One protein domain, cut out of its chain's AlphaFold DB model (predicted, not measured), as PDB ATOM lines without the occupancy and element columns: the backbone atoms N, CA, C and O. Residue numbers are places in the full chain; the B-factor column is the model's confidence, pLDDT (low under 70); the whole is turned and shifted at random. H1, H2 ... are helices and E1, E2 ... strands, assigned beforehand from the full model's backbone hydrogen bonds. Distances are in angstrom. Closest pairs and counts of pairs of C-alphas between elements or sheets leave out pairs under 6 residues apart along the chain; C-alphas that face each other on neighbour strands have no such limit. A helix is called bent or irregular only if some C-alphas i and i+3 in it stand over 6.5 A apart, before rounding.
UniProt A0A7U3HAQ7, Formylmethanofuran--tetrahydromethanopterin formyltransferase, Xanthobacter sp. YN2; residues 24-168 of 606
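AT A GLANCE: This is residues 24 to 168 of the 606 residues of the protein "Formylmethanofuran--tetrahydromethanopterin formyltransferase" of Xanthobacter sp. YN2 (UniProt A0A7U3HAQ7). One strongly twisted sheet of seven strands has the helices H1, H3 and H4 packed over one face, making two layers, and curls round H3, the longest helix. The short H2 only grazes the sheet, while E1, the longest strand, bends by 72 degrees at residue 27. The printed part has 145 residues, with four named helices and seven named strands in the order E1 H1 H2 E2 E3 H3 E4 H4 E5 E6 E7; the class is mixed, helices and strands. The sheet runs E2, E3, E1, E4, E7, E6, E5 and is mixed, with E4 and E7 parallel and the other neighbours antiparallel. The whole is compact, with a radius of gyration of the C-alphas of 14.2 A, and elongated in outline, spanning 46 by 29 by 26 A.

HOW THE PARTS SIT: E1, residues 24 to 36, is an inner strand. H1, residues 40 to 51, is on the sheet at a height over the sheet of 8.0 A; its closest C-alpha to E1 is that of Ala 43, 5.3 A from that of Thr 36. H2, residues 57 to 60, only grazes the sheet and is apart from H1. E2, residues 63 to 70, is an edge strand and forms a hairpin with E3, residues 81 to 88; N 63 and O 87 are 2.9 A apart, within hydrogen-bond range. E3 is also antiparallel to E1, with N 35 and O 82 at 2.9 A. H1 lies over E3 and only just over E1, on which 3 of its C-alphas fall, and runs along the strands, at 4 degrees to E3 on the local plane. H3, residues 91 to 106, touches H1 with its residues 101 to 106 alone, at a steep tilt of 43 degrees, opposite ways; the closest C-alphas, of Leu 50 and Cys 105, are 5.0 A apart. E4, residues 113 to 116, is antiparallel to E1, with N 34 and O 115 at 2.9 A. H4, residues 127 to 134, touches H3 at a tilt of 37 degrees, only just steep, the same way; the closest C-alphas, of Gly 103 and Leu 130, are 6.4 A apart. E5, residues 139 to 143, is the other edge strand, and with E6, residues 146 to 153, and E7, residues 156 to 161, makes a meander, each strand the antiparallel neighbour of the one before. N 141 and O 148 are 2.9 A apart, as are N 151 and O 158. E7 is parallel to E4, with N 114 and O 159 at 3.0 A. H4 lies over E6 at a height over the sheet of 8.2 A. Three split strand-helix-strand units, each with two strands that run the same way in the sheet, other strands between them there and helices between them along the chain, each have a right-handed crossover: E1, H1 H2, E2, with E3 between; E3, H3, E4, with E1 between; and E4, H4, E5, with E7 and E6 between. Every O i to N i+4 pair is within hydrogen-bond range in H1, 11 of 12 in H3 and 1 of 4 in H4, which has 3 of 5 O i to N i+3 pairs; H2 is too short for an i+4 pair.

IN THESE COORDINATES: E1 begins at C-alpha 24 (219.891, 202.864, 428.831) and is 34.7 A long. H1 measures 16.1 A, E2 20.8 A, E3 23.0 A and H3 21.0 A. E6 is 22.2 A long, and E7, 17.1 A, ends at C-alpha 161 (199.242, 179.431, 412.990). H4 is only just irregular, with C-alphas 129 and 132 6.7 A apart.

THE WHOLE: The C-alphas farthest apart, of Glu 24 and His 137, are 48.5 A apart. The printed part has no cut and no long link. Residues 124 to 125 pair with residues 163 to 164, antiparallel. The mean pLDDT of the printed part is 97.1, and no printed residue is under 70.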
ATOM      1  N   GLU A  24     219.268 204.170 428.601       97.19
ATOM      2  CA  GLU A  24     219.891 202.864 428.831       97.19
ATOM      3  C   GLU A  24     218.839 201.756 428.724       97.19
ATOM      4  O   GLU A  24     217.894 201.714 429.510       97.19
ATOM      5  N   ALA A  25     219.002 200.875 427.736       97.38
ATOM      6  CA  ALA A  25     218.030 199.841 427.390       97.38
ATOM      7  C   ALA A  25     218.628 198.427 427.464       97.38
ATOM      8  O   ALA A  25     219.844 198.233 427.551       97.38
ATOM      9  N   PHE A  26     217.760 197.418 427.415       97.19
ATOM     10  CA  PHE A  26     218.075 196.036 427.759       97.19
ATOM     11  C   PHE A  26     217.747 195.057 426.628       97.19
ATOM     12  O   PHE A  26     216.769 195.249 425.905       97.19
ATOM     13  N   PRO A  27     218.529 193.972 426.482       97.81
ATOM     14  CA  PRO A  27     218.205 192.906 425.547       97.81
ATOM     15  C   PRO A  27     216.927 192.181 425.977       97.81
ATOM     16  O   PRO A  27     216.744 191.851 427.150       97.81
ATOM     17  N   MET A  28     216.074 191.876 425.007       98.12
ATOM     18  CA  MET A  28     214.820 191.152 425.195       98.12
ATOM     19  C   MET A  28     214.623 190.091 424.111       98.12
ATOM     20  O   MET A  28     215.310 190.045 423.088       98.12
ATOM     21  N   ALA A  29     213.636 189.224 424.323       98.62
ATOM     22  CA  ALA A  29     213.053 188.427 423.255       98.62
ATOM     23  C   ALA A  29     211.732 189.055 422.804       98.62
ATOM     24  O   ALA A  29     210.902 189.392 423.647       98.62
ATOM     25  N   GLY A  30     211.521 189.155 421.493       98.69
ATOM     26  CA  GLY A  30     210.331 189.761 420.894       98.69
ATOM     27  C   GLY A  30     209.659 188.865 419.856       98.69
ATOM     28  O   GLY A  30     210.301 188.028 419.213       98.69
ATOM     29  N   THR A  31     208.353 189.045 419.673       98.81
ATOM     30  CA  THR A  31     207.584 188.485 418.552       98.81
ATOM     31  C   THR A  31     206.515 189.472 418.084       98.81
ATOM     32  O   THR A  31     206.165 190.406 418.807       98.81
ATOM     33  N   ARG A  32     205.978 189.236 416.884       98.88
ATOM     34  CA  ARG A  32     204.845 189.968 416.312       98.88
ATOM     35  C   ARG A  32     203.705 188.998 416.015       98.88
ATOM     36  O   ARG A  32     203.913 187.947 415.402       98.88
ATOM     37  N   LEU A  33     202.497 189.376 416.416       98.88
ATOM     38  CA  LEU A  33     201.251 188.676 416.115       98.88
ATOM     39  C   LEU A  33     200.383 189.534 415.196       98.88
ATOM     40  O   LEU A  33     200.366 190.756 415.324       98.88
ATOM     41  N   ILE A  34     199.625 188.886 414.315       98.88
ATOM     42  CA  ILE A  34     198.548 189.522 413.551       98.88
ATOM     43  C   ILE A  34     197.227 188.956 414.064       98.88
ATOM     44  O   ILE A  34     196.948 187.771 413.885       98.88
ATOM     45  N   ILE A  35     196.420 189.799 414.700       98.94
ATOM     46  CA  ILE A  35     195.094 189.440 415.209       98.94
ATOM     47  C   ILE A  35     194.056 190.008 414.253       98.94
ATOM     48  O   ILE A  35     194.037 191.209 414.011       98.94
ATOM     49  N   THR A  36     193.192 189.164 413.713       98.88
ATOM     50  CA  THR A  36     192.124 189.567 412.784       98.88
ATOM     51  C   THR A  36     190.767 189.310 413.410       98.88
ATOM     52  O   THR A  36     190.668 188.515 414.343       98.88
ATOM     53  N   ALA A  37     189.740 189.993 412.918       98.56
ATOM     54  CA  ALA A  37     188.349 189.811 413.316       98.56
ATOM     55  C   ALA A  37     187.434 190.319 412.194       98.56
ATOM     56  O   ALA A  37     187.903 190.969 411.262       98.56
ATOM     57  N   ASP A  38     186.125 190.112 412.305       97.00
ATOM     58  CA  ASP A  38     185.189 190.542 411.254       97.00
ATOM     59  C   ASP A  38     185.082 192.067 411.128       97.00
ATOM     60  O   ASP A  38     184.770 192.598 410.063       97.00
ATOM     61  N   THR A  39     185.376 192.800 412.207       98.19
ATOM     62  CA  THR A  39     185.382 194.269 412.206       98.19
ATOM     63  C   THR A  39     186.652 194.820 412.857       98.19
ATOM     64  O   THR A  39     187.176 194.195 413.787       98.19
ATOM     65  N   PRO A  40     187.110 196.030 412.471       98.44
ATOM     66  CA  PRO A  40     188.250 196.678 413.127       98.44
ATOM     67  C   PRO A  40     188.042 196.849 414.636       98.44
ATOM     68  O   PRO A  40     188.982 196.710 415.416       98.44
ATOM     69  N   ARG A  41     186.792 197.088 415.065       98.56
ATOM     70  CA  ARG A  41     186.416 197.178 416.481       98.56
ATOM     71  C   ARG A  41     186.757 195.891 417.231       98.56
ATOM     72  O   ARG A  41     187.426 195.967 418.255       98.56
ATOM     73  N   TRP A  42     186.324 194.733 416.735       98.56
ATOM     74  CA  TRP A  42     186.577 193.455 417.409       98.56
ATOM     75  C   TRP A  42     188.051 193.046 417.359       98.56
ATOM     76  O   TRP A  42     188.571 192.564 418.366       98.56
ATOM     77  N   ALA A  43     188.759 193.340 416.263       98.75
ATOM     78  CA  ALA A  43     190.206 193.124 416.183       98.75
ATOM     79  C   ALA A  43     190.941 193.969 417.237       98.75
ATOM     80  O   ALA A  43     191.805 193.463 417.957       98.75
ATOM     81  N   ARG A  44     190.541 195.241 417.392       98.75
ATOM     82  CA  ARG A  44     191.050 196.139 418.438       98.75
ATOM     83  C   ARG A  44     190.741 195.624 419.835       98.75
ATOM     84  O   ARG A  44     191.620 195.663 420.685       98.75
ATOM     85  N   THR A  45     189.517 195.160 420.086       98.81
ATOM     86  CA  THR A  45     189.106 194.630 421.394       98.81
ATOM     87  C   THR A  45     189.943 193.415 421.792       98.81
ATOM     88  O   THR A  45     190.455 193.383 422.911       98.81
ATOM     89  N   ALA A  46     190.150 192.463 420.878       98.81
ATOM     90  CA  ALA A  46     190.987 191.290 421.125       98.81
ATOM     91  C   ALA A  46     192.447 191.677 421.406       98.81
ATOM     92  O   ALA A  46     193.045 191.215 422.379       98.81
ATOM     93  N   ALA A  47     193.005 192.576 420.588       98.81
ATOM     94  CA  ALA A  47     194.366 193.068 420.757       98.81
ATOM     95  C   ALA A  47     194.545 193.831 422.081       98.81
ATOM     96  O   ALA A  47     195.470 193.533 422.826       98.81
ATOM     97  N   ALA A  48     193.623 194.736 422.419       98.62
ATOM     98  CA  ALA A  48     193.658 195.513 423.657       98.62
ATOM     99  C   ALA A  48     193.540 194.627 424.908       98.62
ATOM    100  O   ALA A  48     194.229 194.872 425.896       98.62
ATOM    101  N   SER A  49     192.702 193.585 424.860       98.69
ATOM    102  CA  SER A  49     192.614 192.581 425.927       98.69
ATOM    103  C   SER A  49     193.945 191.842 426.103       98.69
ATOM    104  O   SER A  49     194.450 191.728 427.219       98.69
ATOM    105  N   LEU A  50     194.568 191.414 424.997       98.62
ATOM    106  CA  LEU A  50     195.857 190.717 425.010       98.62
ATOM    107  C   LEU A  50     197.003 191.597 425.537       98.62
ATOM    108  O   LEU A  50     197.863 191.095 426.266       98.62
ATOM    109  N   THR A  51     197.015 192.887 425.198       98.69
ATOM    110  CA  THR A  51     198.047 193.846 425.630       98.69
ATOM    111  C   THR A  51     197.744 194.491 426.985       98.69
ATOM    112  O   THR A  51     198.547 195.265 427.499       98.69
ATOM    113  N   GLY A  52     196.599 194.188 427.601       97.69
ATOM    114  CA  GLY A  52     196.269 194.635 428.954       97.69
ATOM    115  C   GLY A  52     197.200 194.019 430.005       97.69
ATOM    116  O   GLY A  52     197.665 192.889 429.854       97.69
ATOM    117  N   PHE A  53     197.473 194.756 431.090       98.19
ATOM    118  CA  PHE A  53     198.377 194.322 432.170       98.19
ATOM    119  C   PHE A  53     199.723 193.792 431.631       98.19
ATOM    120  O   PHE A  53     200.136 192.673 431.930       98.19
ATOM    121  N   ALA A  54     200.368 194.572 430.760       98.06
ATOM    122  CA  ALA A  54     201.628 194.236 430.089       98.06
ATOM    123  C   ALA A  54     202.539 195.469 429.967       98.06
ATOM    124  O   ALA A  54     203.108 195.720 428.911       98.06
ATOM    125  N   THR A  55     202.614 196.281 431.025       97.75
ATOM    126  CA  THR A  55     203.315 197.574 430.979       97.75
ATOM    127  C   THR A  55     204.797 197.466 431.300       97.75
ATOM    128  O   THR A  55     205.566 198.298 430.852       97.75
ATOM    129  N   SER A  56     205.191 196.498 432.133       95.25
ATOM    130  CA  SER A  56     206.592 196.279 432.494       95.25
ATOM    131  C   SER A  56     206.850 194.821 432.839       95.25
ATOM    132  O   SER A  56     206.123 194.225 433.642       95.25
ATOM    133  N   VAL A  57     207.940 194.264 432.322       92.50
ATOM    134  CA  VAL A  57     208.387 192.901 432.642       92.50
ATOM    135  C   VAL A  57     208.631 192.662 434.133       92.50
ATOM    136  O   VAL A  57     208.481 191.527 434.583       92.50
ATOM    137  N   ILE A  58     208.934 193.708 434.912       88.56
ATOM    138  CA  ILE A  58     209.221 193.620 436.354       88.56
ATOM    139  C   ILE A  58     208.017 193.074 437.137       88.56
ATOM    140  O   ILE A  58     208.191 192.285 438.064       88.56
ATOM    141  N   GLY A  59     206.800 193.492 436.775       89.81
ATOM    142  CA  GLY A  59     205.574 193.146 437.509       89.81
ATOM    143  C   GLY A  59     204.498 192.444 436.679       89.81
ATOM    144  O   GLY A  59     203.679 191.719 437.237       89.81
ATOM    145  N   CYS A  60     204.493 192.628 435.356       96.19
ATOM    146  CA  CYS A  60     203.478 192.077 434.452       96.19
ATOM    147  C   CYS A  60     203.929 190.794 433.733       96.19
ATOM    148  O   CYS A  60     203.126 190.143 433.063       96.19
ATOM    149  N   GLY A  61     205.215 190.435 433.827       93.88
ATOM    150  CA  GLY A  61     205.807 189.249 433.196       93.88
ATOM    151  C   GLY A  61     206.097 189.373 431.694       93.88
ATOM    152  O   GLY A  61     206.831 188.550 431.149       93.88
ATOM    153  N   CYS A  62     205.562 190.391 431.021       98.38
ATOM    154  CA  CYS A  62     205.912 190.777 429.656       98.38
ATOM    155  C   CYS A  62     205.607 192.263 429.426       98.38
ATOM    156  O   CYS A  62     204.876 192.875 430.212       98.38
ATOM    157  N   GLU A  63     206.087 192.777 428.301       98.81
ATOM    158  CA  GLU A  63     205.701 194.070 427.741       98.81
ATOM    159  C   GLU A  63     204.984 193.843 426.411       98.81
ATOM    160  O   GLU A  63     205.398 192.999 425.617       98.81
ATOM    161  N   ALA A  64     203.835 194.484 426.199       98.75
ATOM    162  CA  ALA A  64     203.057 194.284 424.981       98.75
ATOM    163  C   ALA A  64     202.185 195.493 424.654       98.75
ATOM    164  O   ALA A  64     201.566 196.080 425.537       98.75
ATOM    165  N   ALA A  65     202.077 195.812 423.368       98.75
ATOM    166  CA  ALA A  65     201.228 196.891 422.882       98.75
ATOM    167  C   ALA A  65     200.828 196.679 421.416       98.75
ATOM    168  O   ALA A  65     201.469 195.937 420.665       98.75
ATOM    169  N   ILE A  66     199.724 197.319 421.024       98.62
ATOM    170  CA  ILE A  66     199.285 197.362 419.628       98.62
ATOM    171  C   ILE A  66     200.288 198.220 418.861       98.62
ATOM    172  O   ILE A  66     200.483 199.382 419.199       98.62
ATOM    173  N   GLU A  67     200.899 197.643 417.834       98.06
ATOM    174  CA  GLU A  67     201.827 198.340 416.944       98.06
ATOM    175  C   GLU A  67     201.053 199.211 415.963       98.06
ATOM    176  O   GLU A  67     201.250 200.418 415.902       98.06
ATOM    177  N   ARG A  68     200.129 198.599 415.213       96.75
ATOM    178  CA  ARG A  68     199.306 199.309 414.232       96.75
ATOM    179  C   ARG A  68     198.069 198.534 413.822       96.75
ATOM    180  O   ARG A  68     198.006 197.309 413.926       96.75
ATOM    181  N   GLU A  69     197.108 199.269 413.283       97.81
ATOM    182  CA  GLU A  69     195.973 198.700 412.566       97.81
ATOM    183  C   GLU A  69     196.404 198.226 411.169       97.81
ATOM    184  O   GLU A  69     197.224 198.859 410.498       97.81
ATOM    185  N   LEU A  70     195.857 197.091 410.737       98.00
ATOM    186  CA  LEU A  70     196.122 196.475 409.444       98.00
ATOM    187  C   LEU A  70     194.837 196.443 408.610       98.00
ATOM    188  O   LEU A  70     193.836 195.857 409.043       98.00
ATOM    189  N   PRO A  71     194.846 197.004 407.387       97.06
ATOM    190  CA  PRO A  71     193.735 196.820 406.469       97.06
ATOM    191  C   PRO A  71     193.673 195.362 406.001       97.06
ATOM    192  O   PRO A  71     194.699 194.693 405.879       97.06
ATOM    193  N   ALA A  72     192.476 194.906 405.630       96.25
ATOM    194  CA  ALA A  72     192.206 193.565 405.095       96.25
ATOM    195  C   ALA A  72     193.191 193.097 404.004       96.25
ATOM    196  O   ALA A  72     193.553 191.928 403.928       96.25
ATOM    197  N   ALA A  73     193.673 194.009 403.156       95.75
ATOM    198  CA  ALA A  73     194.629 193.673 402.102       95.75
ATOM    199  C   ALA A  73     195.980 193.153 402.635       95.75
ATOM    200  O   ALA A  73     196.638 192.384 401.934       95.75
ATOM    201  N   GLN A  74     196.375 193.554 403.848       95.81
ATOM    202  CA  GLN A  74     197.652 193.211 404.482       95.81
ATOM    203  C   GLN A  74     197.554 191.999 405.420       95.81
ATOM    204  O   GLN A  74     198.574 191.566 405.953       95.81
ATOM    205  N   THR A  75     196.362 191.437 405.640       97.38
ATOM    206  CA  THR A  75     196.173 190.318 406.570       97.38
ATOM    207  C   THR A  75     196.120 188.963 405.851       97.38
ATOM    208  O   THR A  75     195.774 188.886 404.661       97.38
ATOM    209  N   PRO A  76     196.470 187.860 406.546       95.25
ATOM    210  CA  PRO A  76     196.498 186.528 405.940       95.25
ATOM    211  C   PRO A  76     195.141 186.037 405.426       95.25
ATOM    212  O   PRO A  76     195.093 185.383 404.388       95.25
ATOM    213  N   ASP A  77     194.052 186.360 406.119       95.38
ATOM    214  CA  ASP A  77     192.691 185.893 405.821       95.38
ATOM    215  C   ASP A  77     191.808 186.948 405.137       95.38
ATOM    216  O   ASP A  77     190.672 186.660 404.773       95.38
ATOM    217  N   GLY A  78     192.329 188.155 404.892       95.06
ATOM    218  CA  GLY A  78     191.591 189.203 404.192       95.06
ATOM    219  C   GLY A  78     190.589 189.951 405.065       95.06
ATOM    220  O   GLY A  78     189.730 190.645 404.526       95.06
ATOM    221  N   ARG A  79     190.671 189.815 406.391       97.25
ATOM    222  CA  ARG A  79     189.833 190.539 407.355       97.25
ATOM    223  C   ARG A  79     190.621 191.670 408.026       97.25
ATOM    224  O   ARG A  79     191.852 191.608 408.045       97.25
ATOM    225  N   PRO A  80     189.981 192.736 408.536       98.44
ATOM    226  CA  PRO A  80     190.698 193.785 409.263       98.44
ATOM    227  C   PRO A  80     191.439 193.206 410.475       98.44
ATOM    228  O   PRO A  80     190.980 192.246 411.100       98.44
ATOM    229  N   GLY A  81     192.588 193.787 410.815       98.62
ATOM    230  CA  GLY A  81     193.421 193.250 411.884       98.62
ATOM    231  C   GLY A  81     194.251 194.274 412.640       98.62
ATOM    232  O   GLY A  81     194.263 195.459 412.328       98.62
ATOM    233  N   MET A  82     194.952 193.779 413.650       98.81
ATOM    234  CA  MET A  82     195.901 194.499 414.485       98.81
ATOM    235  C   MET A  82     197.232 193.762 414.466       98.81
ATOM    236  O   MET A  82     197.275 192.552 414.702       98.81
ATOM    237  N   SER A  83     198.308 194.498 414.215       98.69
ATOM    238  CA  SER A  83     199.653 194.037 414.531       98.69
ATOM    239  C   SER A  83     199.939 194.320 416.001       98.69
ATOM    240  O   SER A  83     199.677 195.422 416.489       98.69
ATOM    241  N   VAL A  84     200.451 193.325 416.719       98.75
ATOM    242  CA  VAL A  84     200.777 193.424 418.145       98.75
ATOM    243  C   VAL A  84     202.187 192.913 418.380       98.75
ATOM    244  O   VAL A  84     202.536 191.833 417.896       98.75
ATOM    245  N   LEU A  85     202.971 193.655 419.161       98.88
ATOM    246  CA  LEU A  85     204.279 193.208 419.630       98.88
ATOM    247  C   LEU A  85     204.189 192.727 421.075       98.88
ATOM    248  O   LEU A  85     203.463 193.298 421.891       98.88
ATOM    249  N   ILE A  86     204.931 191.662 421.372       98.88
ATOM    250  CA  ILE A  86     205.094 191.130 422.725       98.88
ATOM    251  C   ILE A  86     206.582 190.905 422.967       98.88
ATOM    252  O   ILE A  86     207.241 190.210 422.188       98.88
ATOM    253  N   PHE A  87     207.068 191.437 424.080       98.81
ATOM    254  CA  PHE A  87     208.435 191.348 424.553       98.81
ATOM    255  C   PHE A  87     208.488 190.681 425.924       98.81
ATOM    256  O   PHE A  87     207.607 190.842 426.768       98.81
ATOM    257  N   ALA A  88     209.534 189.901 426.162       98.44
ATOM    258  CA  ALA A  88     209.817 189.309 427.462       98.44
ATOM    259  C   ALA A  88     211.328 189.269 427.704       98.44
ATOM    260  O   ALA A  88     212.117 189.284 426.759       98.44
ATOM    261  N   MET A  89     211.733 189.137 428.971       96.75
ATOM    262  CA  MET A  89     213.150 189.086 429.371       96.75
ATOM    263  C   MET A  89     213.949 187.981 428.675       96.75
ATOM    264  O   MET A  89     215.163 188.076 428.529       96.75
ATOM    265  N   SER A  90     213.288 186.896 428.269       97.88
ATOM    266  CA  SER A  90     213.941 185.775 427.606       97.88
ATOM    267  C   SER A  90     213.007 185.077 426.628       97.88
ATOM    268  O   SER A  90     211.780 185.114 426.760       97.88
ATOM    269  N   LEU A  91     213.583 184.326 425.686       98.25
ATOM    270  CA  LEU A  91     212.813 183.462 424.791       98.25
ATOM    271  C   LEU A  91     211.992 182.414 425.567       98.25
ATOM    272  O   LEU A  91     210.912 182.020 425.128       98.25
ATOM    273  N   LYS A  92     212.487 181.950 426.720       98.25
ATOM    274  CA  LYS A  92     211.772 180.995 427.579       98.25
ATOM    275  C   LYS A  92     210.485 181.608 428.126       98.25
ATOM    276  O   LYS A  92     209.465 180.923 428.152       98.25
ATOM    277  N   ASP A  93     210.532 182.866 428.540       98.25
ATOM    278  CA  ASP A  93     209.369 183.564 429.088       98.25
ATOM    279  C   ASP A  93     208.414 183.991 427.974       98.25
ATOM    280  O   ASP A  93     207.206 183.791 428.100       98.25
ATOM    281  N   LEU A  94     208.950 184.404 426.819       98.56
ATOM    282  CA  LEU A  94     208.160 184.669 425.617       98.56
ATOM    283  C   LEU A  94     207.330 183.438 425.204       98.56
ATOM    284  O   LEU A  94     206.127 183.534 424.966       98.56
ATOM    285  N   LYS A  95     207.947 182.245 425.215       98.56
ATOM    286  CA  LYS A  95     207.276 180.962 424.929       98.56
ATOM    287  C   LYS A  95     206.152 180.602 425.901       98.56
ATOM    288  O   LYS A  95     205.313 179.781 425.542       98.56
ATOM    289  N   LYS A  96     206.138 181.171 427.108       98.25
ATOM    290  CA  LYS A  96     205.059 180.974 428.086       98.25
ATOM    291  C   LYS A  96     203.957 182.011 427.914       98.25
ATOM    292  O   LYS A  96     202.784 181.653 427.901       98.25
ATOM    293  N   VAL A  97     204.329 183.284 427.786       98.38
ATOM    294  CA  VAL A  97     203.366 184.390 427.840       98.38
ATOM    295  C   VAL A  97     202.534 184.513 426.566       98.38
ATOM    296  O   VAL A  97     201.343 184.794 426.655       98.38
ATOM    297  N   VAL A  98     203.114 184.235 425.393       98.75
ATOM    298  CA  VAL A  98     202.407 184.312 424.105       98.75
ATOM    299  C   VAL A  98     201.196 183.367 424.058       98.75
ATOM    300  O   VAL A  98     200.082 183.864 423.889       98.75
ATOM    301  N   PRO A  99     201.334 182.038 424.251       98.50
ATOM    302  CA  PRO A  99     200.174 181.150 424.226       98.50
ATOM    303  C   PRO A  99     199.201 181.418 425.380       98.50
ATOM    304  O   PRO A  99     197.998 181.301 425.175       98.50
ATOM    305  N   LEU A 100     199.682 181.820 426.564       98.62
ATOM    306  CA  LEU A 100     198.810 182.179 427.687       98.62
ATOM    307  C   LEU A 100     197.888 183.351 427.322       98.62
ATOM    308  O   LEU A 100     196.671 183.240 427.447       98.62
ATOM    309  N   ARG A 101     198.459 184.455 426.830       98.75
ATOM    310  CA  ARG A 101     197.693 185.652 426.466       98.75
ATOM    311  C   ARG A 101     196.791 185.411 425.266       98.75
ATOM    312  O   ARG A 101     195.622 185.770 425.314       98.75
ATOM    313  N   VAL A 102     197.283 184.761 424.211       98.88
ATOM    314  CA  VAL A 102     196.427 184.450 423.055       98.88
ATOM    315  C   VAL A 102     195.271 183.541 423.475       98.88
ATOM    316  O   VAL A 102     194.135 183.805 423.095       98.88
ATOM    317  N   GLY A 103     195.521 182.524 424.301       98.75
ATOM    318  CA  GLY A 103     194.486 181.593 424.751       98.75
ATOM    319  C   GLY A 103     193.409 182.221 425.638       98.75
ATOM    320  O   GLY A 103     192.269 181.781 425.584       98.75
ATOM    321  N   GLN A 104     193.751 183.237 426.436       98.62
ATOM    322  CA  GLN A 104     192.812 183.866 427.377       98.62
ATOM    323  C   GLN A 104     192.197 185.174 426.869       98.62
ATOM    324  O   GLN A 104     191.160 185.592 427.383       98.62
ATOM    325  N   CYS A 105     192.804 185.810 425.863       98.81
ATOM    326  CA  CYS A 105     192.372 187.116 425.367       98.81
ATOM    327  C   CYS A 105     191.917 187.090 423.908       98.81
ATOM    328  O   CYS A 105     191.000 187.826 423.557       98.81
ATOM    329  N   VAL A 106     192.551 186.289 423.046       98.88
ATOM    330  CA  VAL A 106     192.241 186.267 421.607       98.88
ATOM    331  C   VAL A 106     191.334 185.095 421.283       98.88
ATOM    332  O   VAL A 106     190.240 185.329 420.812       98.88
ATOM    333  N   LEU A 107     191.693 183.858 421.635       98.75
ATOM    334  CA  LEU A 107     190.840 182.678 421.419       98.75
ATOM    335  C   LEU A 107     189.421 182.849 421.993       98.75
ATOM    336  O   LEU A 107     188.463 182.315 421.446       98.75
ATOM    337  N   THR A 108     189.292 183.602 423.084       98.56
ATOM    338  CA  THR A 108     188.027 183.930 423.757       98.56
ATOM    339  C   THR A 108     187.308 185.151 423.173       98.56
ATOM    340  O   THR A 108     186.157 185.401 423.524       98.56
ATOM    341  N   SER A 109     187.963 185.925 422.301       98.62
ATOM    342  CA  SER A 109     187.383 187.102 421.653       98.62
ATOM    343  C   SER A 109     186.564 186.713 420.416       98.62
ATOM    344  O   SER A 109     187.088 185.993 419.559       98.62
ATOM    345  N   PRO A 110     185.334 187.249 420.268       98.44
ATOM    346  CA  PRO A 110     184.463 186.967 419.130       98.44
ATOM    347  C   PRO A 110     185.129 187.207 417.779       98.44
ATOM    348  O   PRO A 110     185.849 188.195 417.595       98.44
ATOM    349  N   THR A 111     184.842 186.334 416.816       98.00
ATOM    350  CA  THR A 111     185.286 186.377 415.412       98.00
ATOM    351  C   THR A 111     186.796 186.318 415.198       98.00
ATOM    352  O   THR A 111     187.274 186.415 414.067       98.00
ATOM    353  N   SER A 112     187.598 186.208 416.256       98.69
ATOM    354  CA  SER A 112     189.023 186.468 416.123       98.69
ATOM    355  C   SER A 112     189.796 185.306 415.487       98.69
ATOM    356  O   SER A 112     189.421 184.136 415.570       98.69
ATOM    357  N   ALA A 113     190.923 185.626 414.855       98.81
ATOM    358  CA  ALA A 113     191.950 184.659 414.475       98.81
ATOM    359  C   ALA A 113     193.345 185.244 414.719       98.81
ATOM    360  O   ALA A 113     193.520 186.465 414.716       98.81
ATOM    361  N   CYS A 114     194.342 184.383 414.936       98.81
ATOM    362  CA  CYS A 114     195.692 184.808 415.318       98.81
ATOM    363  C   CYS A 114     196.770 184.179 414.432       98.81
ATOM    364  O   CYS A 114     196.974 182.965 414.434       98.81
ATOM    365  N   TYR A 115     197.524 185.018 413.733       98.69
ATOM    366  CA  TYR A 115     198.555 184.605 412.787       98.69
ATOM    367  C   TYR A 115     199.946 185.067 413.217       98.69
ATOM    368  O   TYR A 115     200.101 186.032 413.971       98.69
ATOM    369  N   ALA A 116     200.971 184.388 412.707       98.00
ATOM    370  CA  ALA A 116     202.351 184.832 412.855       98.00
ATOM    371  C   ALA A 116     202.571 186.142 412.081       98.00
ATOM    372  O   ALA A 116     202.350 186.183 410.871       98.00
ATOM    373  N   GLY A 117     203.025 187.188 412.777       97.56
ATOM    374  CA  GLY A 117     203.449 188.458 412.181       97.56
ATOM    375  C   GLY A 117     204.967 188.595 412.037       97.56
ATOM    376  O   GLY A 117     205.429 189.517 411.374       97.56
ATOM    377  N   LEU A 118     205.739 187.683 412.637       96.44
ATOM    378  CA  LEU A 118     207.192 187.600 412.500       96.44
ATOM    379  C   LEU A 118     207.589 186.229 411.947       96.44
ATOM    380  O   LEU A 118     207.101 185.194 412.414       96.44
ATOM    381  N   GLU A 119     208.499 186.230 410.976       91.94
ATOM    382  CA  GLU A 119     209.079 185.024 410.386       91.94
ATOM    383  C   GLU A 119     210.526 184.820 410.854       91.94
ATOM    384  O   GLU A 119     211.228 185.766 411.206       91.94
ATOM    385  N   GLY A 120     210.980 183.565 410.851       93.12
ATOM    386  CA  GLY A 120     212.338 183.206 411.256       93.12
ATOM    387  C   GLY A 120     212.569 183.150 412.770       93.12
ATOM    388  O   GLY A 120     211.650 183.229 413.590       93.12
ATOM    389  N   GLY A 121     213.837 182.936 413.127       96.31
ATOM    390  CA  GLY A 121     214.281 182.747 414.505       96.31
ATOM    391  C   GLY A 121     213.697 181.505 415.183       96.31
ATOM    392  O   GLY A 121     213.251 180.551 414.540       96.31
ATOM    393  N   ALA A 122     213.748 181.480 416.513       97.50
ATOM    394  CA  ALA A 122     213.272 180.333 417.274       97.50
ATOM    395  C   ALA A 122     211.736 180.294 417.315       97.50
ATOM    396  O   ALA A 122     211.080 181.293 417.597       97.50
ATOM    397  N   ALA A 123     211.151 179.115 417.106       97.81
ATOM    398  CA  ALA A 123     209.700 178.956 417.121       97.81
ATOM    399  C   ALA A 123     209.106 179.167 418.525       97.81
ATOM    400  O   ALA A 123     209.466 178.453 419.470       97.81
ATOM    401  N   VAL A 124     208.147 180.084 418.643       98.56
ATOM    402  CA  VAL A 124     207.275 180.254 419.812       98.56
ATOM    403  C   VAL A 124     205.974 179.477 419.570       98.56
ATOM    404  O   VAL A 124     205.374 179.620 418.502       98.56
ATOM    405  N   PRO A 125     205.532 178.608 420.503       98.19
ATOM    406  CA  PRO A 125     204.319 177.824 420.303       98.19
ATOM    407  C   PRO A 125     203.077 178.722 420.345       98.19
ATOM    408  O   PRO A 125     202.873 179.449 421.314       98.19
ATOM    409  N   LEU A 126     202.236 178.621 419.314       98.38
ATOM    410  CA  LEU A 126     200.925 179.270 419.242       98.38
ATOM    411  C   LEU A 126     199.837 178.192 419.206       98.38
ATOM    412  O   LEU A 126     199.544 177.582 420.236       98.38
ATOM    413  N   GLY A 127     199.323 177.844 418.024       98.00
ATOM    414  CA  GLY A 127     198.371 176.752 417.843       98.00
ATOM    415  C   GLY A 127     198.909 175.407 418.334       98.00
ATOM    416  O   GLY A 127     198.144 174.580 418.813       98.00
ATOM    417  N   ARG A 128     200.234 175.196 418.335       98.00
ATOM    418  CA  ARG A 128     200.857 174.006 418.944       98.00
ATOM    419  C   ARG A 128     200.463 173.811 420.411       98.00
ATOM    420  O   ARG A 128     200.304 172.665 420.826       98.00
ATOM    421  N   ALA A 129     200.346 174.900 421.168       98.25
ATOM    422  CA  ALA A 129     199.920 174.877 422.562       98.25
ATOM    423  C   ALA A 129     198.391 174.958 422.680       98.25
ATOM    424  O   ALA A 129     197.797 174.195 423.433       98.25
ATOM    425  N   LEU A 130     197.749 175.837 421.905       98.50
ATOM    426  CA  LEU A 130     196.315 176.116 422.039       98.50
ATOM    427  C   LEU A 130     195.415 174.983 421.544       98.50
ATOM    428  O   LEU A 130     194.321 174.806 422.067       98.50
ATOM    429  N   ARG A 131     195.865 174.184 420.569       98.00
ATOM    430  CA  ARG A 131     195.051 173.143 419.920       98.00
ATOM    431  C   ARG A 131     194.402 172.144 420.878       98.00
ATOM    432  O   ARG A 131     193.388 171.562 420.520       98.00
ATOM    433  N   TYR A 132     194.986 171.923 422.057       98.12
ATOM    434  CA  TYR A 132     194.451 170.987 423.047       98.12
ATOM    435  C   TYR A 132     193.115 171.453 423.633       98.12
ATOM    436  O   TYR A 132     192.351 170.618 424.099       98.12
ATOM    437  N   PHE A 133     192.791 172.748 423.538       98.38
ATOM    438  CA  PHE A 133     191.465 173.263 423.882       98.38
ATOM    439  C   PHE A 133     190.350 172.665 423.010       98.38
ATOM    440  O   PHE A 133     189.215 172.570 423.453       98.38
ATOM    441  N   GLY A 134     190.674 172.213 421.792       97.44
ATOM    442  CA  GLY A 134     189.721 171.516 420.928       97.44
ATOM    443  C   GLY A 134     189.368 170.097 421.390       97.44
ATOM    444  O   GLY A 134     188.561 169.462 420.723       97.44
ATOM    445  N   ASP A 135     189.979 169.587 422.464       96.62
ATOM    446  CA  ASP A 135     189.688 168.284 423.083       96.62
ATOM    447  C   ASP A 135     189.643 167.099 422.096       96.62
ATOM    448  O   ASP A 135     188.771 166.239 422.123       96.62
ATOM    449  N   GLY A 136     190.580 167.081 421.143       92.50
ATOM    450  CA  GLY A 136     190.652 166.047 420.105       92.50
ATOM    451  C   GLY A 136     189.880 166.378 418.826       92.50
ATOM    452  O   GLY A 136     190.105 165.733 417.808       92.50
ATOM    453  N   HIS A 137     189.055 167.425 418.825       92.75
ATOM    454  CA  HIS A 137     188.245 167.845 417.677       92.75
ATOM    455  C   HIS A 137     188.905 168.919 416.795       92.75
ATOM    456  O   HIS A 137     188.336 169.340 415.786       92.75
ATOM    457  N   GLN A 138     190.103 169.382 417.154       95.06
ATOM    458  CA  GLN A 138     190.874 170.327 416.349       95.06
ATOM    459  C   GLN A 138     191.268 169.750 414.980       95.06
ATOM    460  O   GLN A 138     191.712 168.607 414.862       95.06
ATOM    461  N   ILE A 139     191.219 170.581 413.936       94.25
ATOM    462  CA  ILE A 139     191.625 170.196 412.579       94.25
ATOM    463  C   ILE A 139     192.916 170.923 412.206       94.25
ATOM    464  O   ILE A 139     193.010 172.146 412.292       94.25
ATOM    465  N   ALA A 140     193.916 170.166 411.750       93.50
ATOM    466  CA  ALA A 140     195.140 170.722 411.187       93.50
ATOM    467  C   ALA A 140     195.002 170.937 409.674       93.50
ATOM    468  O   ALA A 140     194.536 170.054 408.948       93.50
ATOM    469  N   LYS A 141     195.489 172.077 409.186       91.94
ATOM    470  CA  LYS A 141     195.619 172.381 407.759       91.94
ATOM    471  C   LYS A 141     197.049 172.765 407.429       91.94
ATOM    472  O   LYS A 141     197.657 173.547 408.145       91.94
ATOM    473  N   SER A 142     197.592 172.185 406.363       89.06
ATOM    474  CA  SER A 142     198.929 172.505 405.861       89.06
ATOM    475  C   SER A 142     198.780 173.250 404.546       89.06
ATOM    476  O   SER A 142     198.243 172.691 403.593       89.06
ATOM    477  N   ILE A 143     199.225 174.500 404.508       85.94
ATOM    478  CA  ILE A 143     199.115 175.401 403.360       85.94
ATOM    479  C   ILE A 143     200.506 176.001 403.154       85.94
ATOM    480  O   ILE A 143     201.053 176.583 404.085       85.94
ATOM    481  N   GLU A 144     201.105 175.812 401.975       82.44
ATOM    482  CA  GLU A 144     202.430 176.377 401.634       82.44
ATOM    483  C   GLU A 144     203.537 176.034 402.656       82.44
ATOM    484  O   GLU A 144     204.361 176.865 403.023       82.44
ATOM    485  N   GLY A 145     203.529 174.809 403.191       82.81
ATOM    486  CA  GLY A 145     204.489 174.378 404.218       82.81
ATOM    487  C   GLY A 145     204.245 174.960 405.620       82.81
ATOM    488  O   GLY A 145     204.931 174.574 406.565       82.81
ATOM    489  N   ARG A 146     203.239 175.826 405.792       89.38
ATOM    490  CA  ARG A 146     202.787 176.336 407.091       89.38
ATOM    491  C   ARG A 146     201.619 175.512 407.606       89.38
ATOM    492  O   ARG A 146     200.714 175.149 406.855       89.38
ATOM    493  N   ARG A 147     201.623 175.226 408.908       94.88
ATOM    494  CA  ARG A 147     200.517 174.532 409.570       94.88
ATOM    495  C   ARG A 147     199.637 175.525 410.316       94.88
ATOM    496  O   ARG A 147     200.128 176.291 411.138       94.88
ATOM    497  N   PHE A 148     198.340 175.420 410.079       97.06
ATOM    498  CA  PHE A 148     197.279 176.133 410.768       97.06
ATOM    499  C   PHE A 148     196.410 175.147 411.551       97.06
ATOM    500  O   PHE A 148     196.278 173.977 411.170       97.06
ATOM    501  N   TRP A 149     195.806 175.627 412.629       98.12
ATOM    502  CA  TRP A 149     194.841 174.895 413.440       98.12
ATOM    503  C   TRP A 149     193.478 175.566 413.364       98.12
ATOM    504  O   TRP A 149     193.393 176.791 413.401       98.12
ATOM    505  N   ARG A 150     192.434 174.743 413.286       97.50
ATOM    506  CA  ARG A 150     191.027 175.125 413.429       97.50
ATOM    507  C   ARG A 150     190.535 174.496 414.717       97.50
ATOM    508  O   ARG A 150     190.485 173.267 414.815       97.50
ATOM    509  N   LEU A 151     190.263 175.319 415.714       97.81
ATOM    510  CA  LEU A 151     189.786 174.869 417.012       97.81
ATOM    511  C   LEU A 151     188.271 175.075 417.034       97.81
ATOM    512  O   LEU A 151     187.843 176.210 416.833       97.81
ATOM    513  N   PRO A 152     187.462 174.028 417.254       96.31
ATOM    514  CA  PRO A 152     186.028 174.216 417.416       96.31
ATOM    515  C   PRO A 152     185.753 174.997 418.704       96.31
ATOM    516  O   PRO A 152     186.297 174.681 419.761       96.31
ATOM    517  N   VAL A 153     184.912 176.021 418.602       97.44
ATOM    518  CA  VAL A 153     184.478 176.883 419.709       97.44
ATOM    519  C   VAL A 153     182.979 177.160 419.576       97.44
ATOM    520  O   VAL A 153     182.381 176.844 418.552       97.44
ATOM    521  N   MET A 154     182.353 177.757 420.594       97.31
ATOM    522  CA  MET A 154     180.900 178.008 420.590       97.31
ATOM    523  C   MET A 154     180.413 178.816 419.378       97.31
ATOM    524  O   MET A 154     179.339 178.539 418.860       97.31
ATOM    525  N   GLU A 155     181.197 179.802 418.935       95.88
ATOM    526  CA  GLU A 155     180.864 180.644 417.778       95.88
ATOM    527  C   GLU A 155     181.028 179.904 416.436       95.88
ATOM    528  O   GLU A 155     180.348 180.224 415.466       95.88
ATOM    529  N   GLY A 156     181.915 178.906 416.374       95.00
ATOM    530  CA  GLY A 156     182.336 178.264 415.129       95.00
ATOM    531  C   GLY A 156     183.759 177.720 415.234       95.00
ATOM    532  O   GLY A 156     183.999 176.717 415.910       95.00
ATOM    533  N   GLU A 157     184.718 178.377 414.577       96.00
ATOM    534  CA  GLU A 157     186.134 177.997 414.625       96.00
ATOM    535  C   GLU A 157     187.062 179.160 414.992       96.00
ATOM    536  O   GLU A 157     186.954 180.256 414.456       96.00
ATOM    537  N   PHE A 158     188.042 178.887 415.854       98.56
ATOM    538  CA  PHE A 158     189.197 179.756 416.058       98.56
ATOM    539  C   PHE A 158     190.362 179.265 415.194       98.56
ATOM    540  O   PHE A 158     190.786 178.108 415.302       98.56
ATOM    541  N   VAL A 159     190.890 180.141 414.335       98.62
ATOM    542  CA  VAL A 159     191.995 179.820 413.422       98.62
ATOM    543  C   VAL A 159     193.300 180.435 413.913       98.62
ATOM    544  O   VAL A 159     193.366 181.626 414.220       98.62
ATOM    545  N   CYS A 160     194.369 179.637 413.950       98.62
ATOM    546  CA  CYS A 160     195.701 180.157 414.253       98.62
ATOM    547  C   CYS A 160     196.846 179.408 413.563       98.62
ATOM    548  O   CYS A 160     196.724 178.226 413.231       98.62
ATOM    549  N   ASP A 161     197.980 180.087 413.363       98.44
ATOM    550  CA  ASP A 161     199.242 179.431 412.990       98.44
ATOM    551  C   ASP A 161     199.693 178.449 414.093       98.44
ATOM    552  O   ASP A 161     199.451 178.646 415.286       98.44
ATOM    553  N   GLU A 162     200.409 177.383 413.722       98.19
ATOM    554  CA  GLU A 162     200.996 176.446 414.689       98.19
ATOM    555  C   GLU A 162     202.032 177.126 415.600       98.19
ATOM    556  O   GLU A 162     202.082 176.852 416.807       98.19
ATOM    557  N   ILE A 163     202.864 177.984 415.016       98.38
ATOM    558  CA  ILE A 163     203.970 178.682 415.669       98.38
ATOM    559  C   ILE A 163     204.052 180.121 415.169       98.38
ATOM    560  O   ILE A 163     203.555 180.434 414.090       98.38
ATOM    561  N   VAL A 164     204.758 180.960 415.919       98.12
ATOM    562  CA  VAL A 164     205.196 182.283 415.462       98.12
ATOM    563  C   VAL A 164     206.717 182.384 415.546       98.12
ATOM    564  O   VAL A 164     207.340 181.715 416.381       98.12
ATOM    565  N   GLY A 165     207.322 183.176 414.658       98.25
ATOM    566  CA  GLY A 165     208.746 183.495 414.724       98.25
ATOM    567  C   GLY A 165     209.075 184.367 415.933       98.25
ATOM    568  O   GLY A 165     208.191 184.953 416.560       98.25
ATOM    569  N   SER A 166     210.351 184.457 416.285       98.50
ATOM    570  CA  SER A 166     210.820 185.329 417.368       98.50
ATOM    571  C   SER A 166     212.214 185.867 417.083       98.50
ATOM    572  O   SER A 166     212.955 185.300 416.283       98.50
ATOM    573  N   THR A 167     212.588 186.936 417.772       98.44
ATOM    574  CA  THR A 167     213.950 187.477 417.788       98.44
ATOM    575  C   THR A 167     214.456 187.560 419.225       98.44
ATOM    576  O   THR A 167     213.681 187.831 420.138       98.44
ATOM    577  N   THR A 168     215.749 187.317 419.434       97.69
ATOM    578  CA  THR A 168     216.465 187.628 420.689       97.69
ATOM    579  C   THR A 168     217.347 188.871 420.552       97.69
ATOM    580  O   THR A 168     218.147 189.149 421.434       97.69
TER     581      THR A 168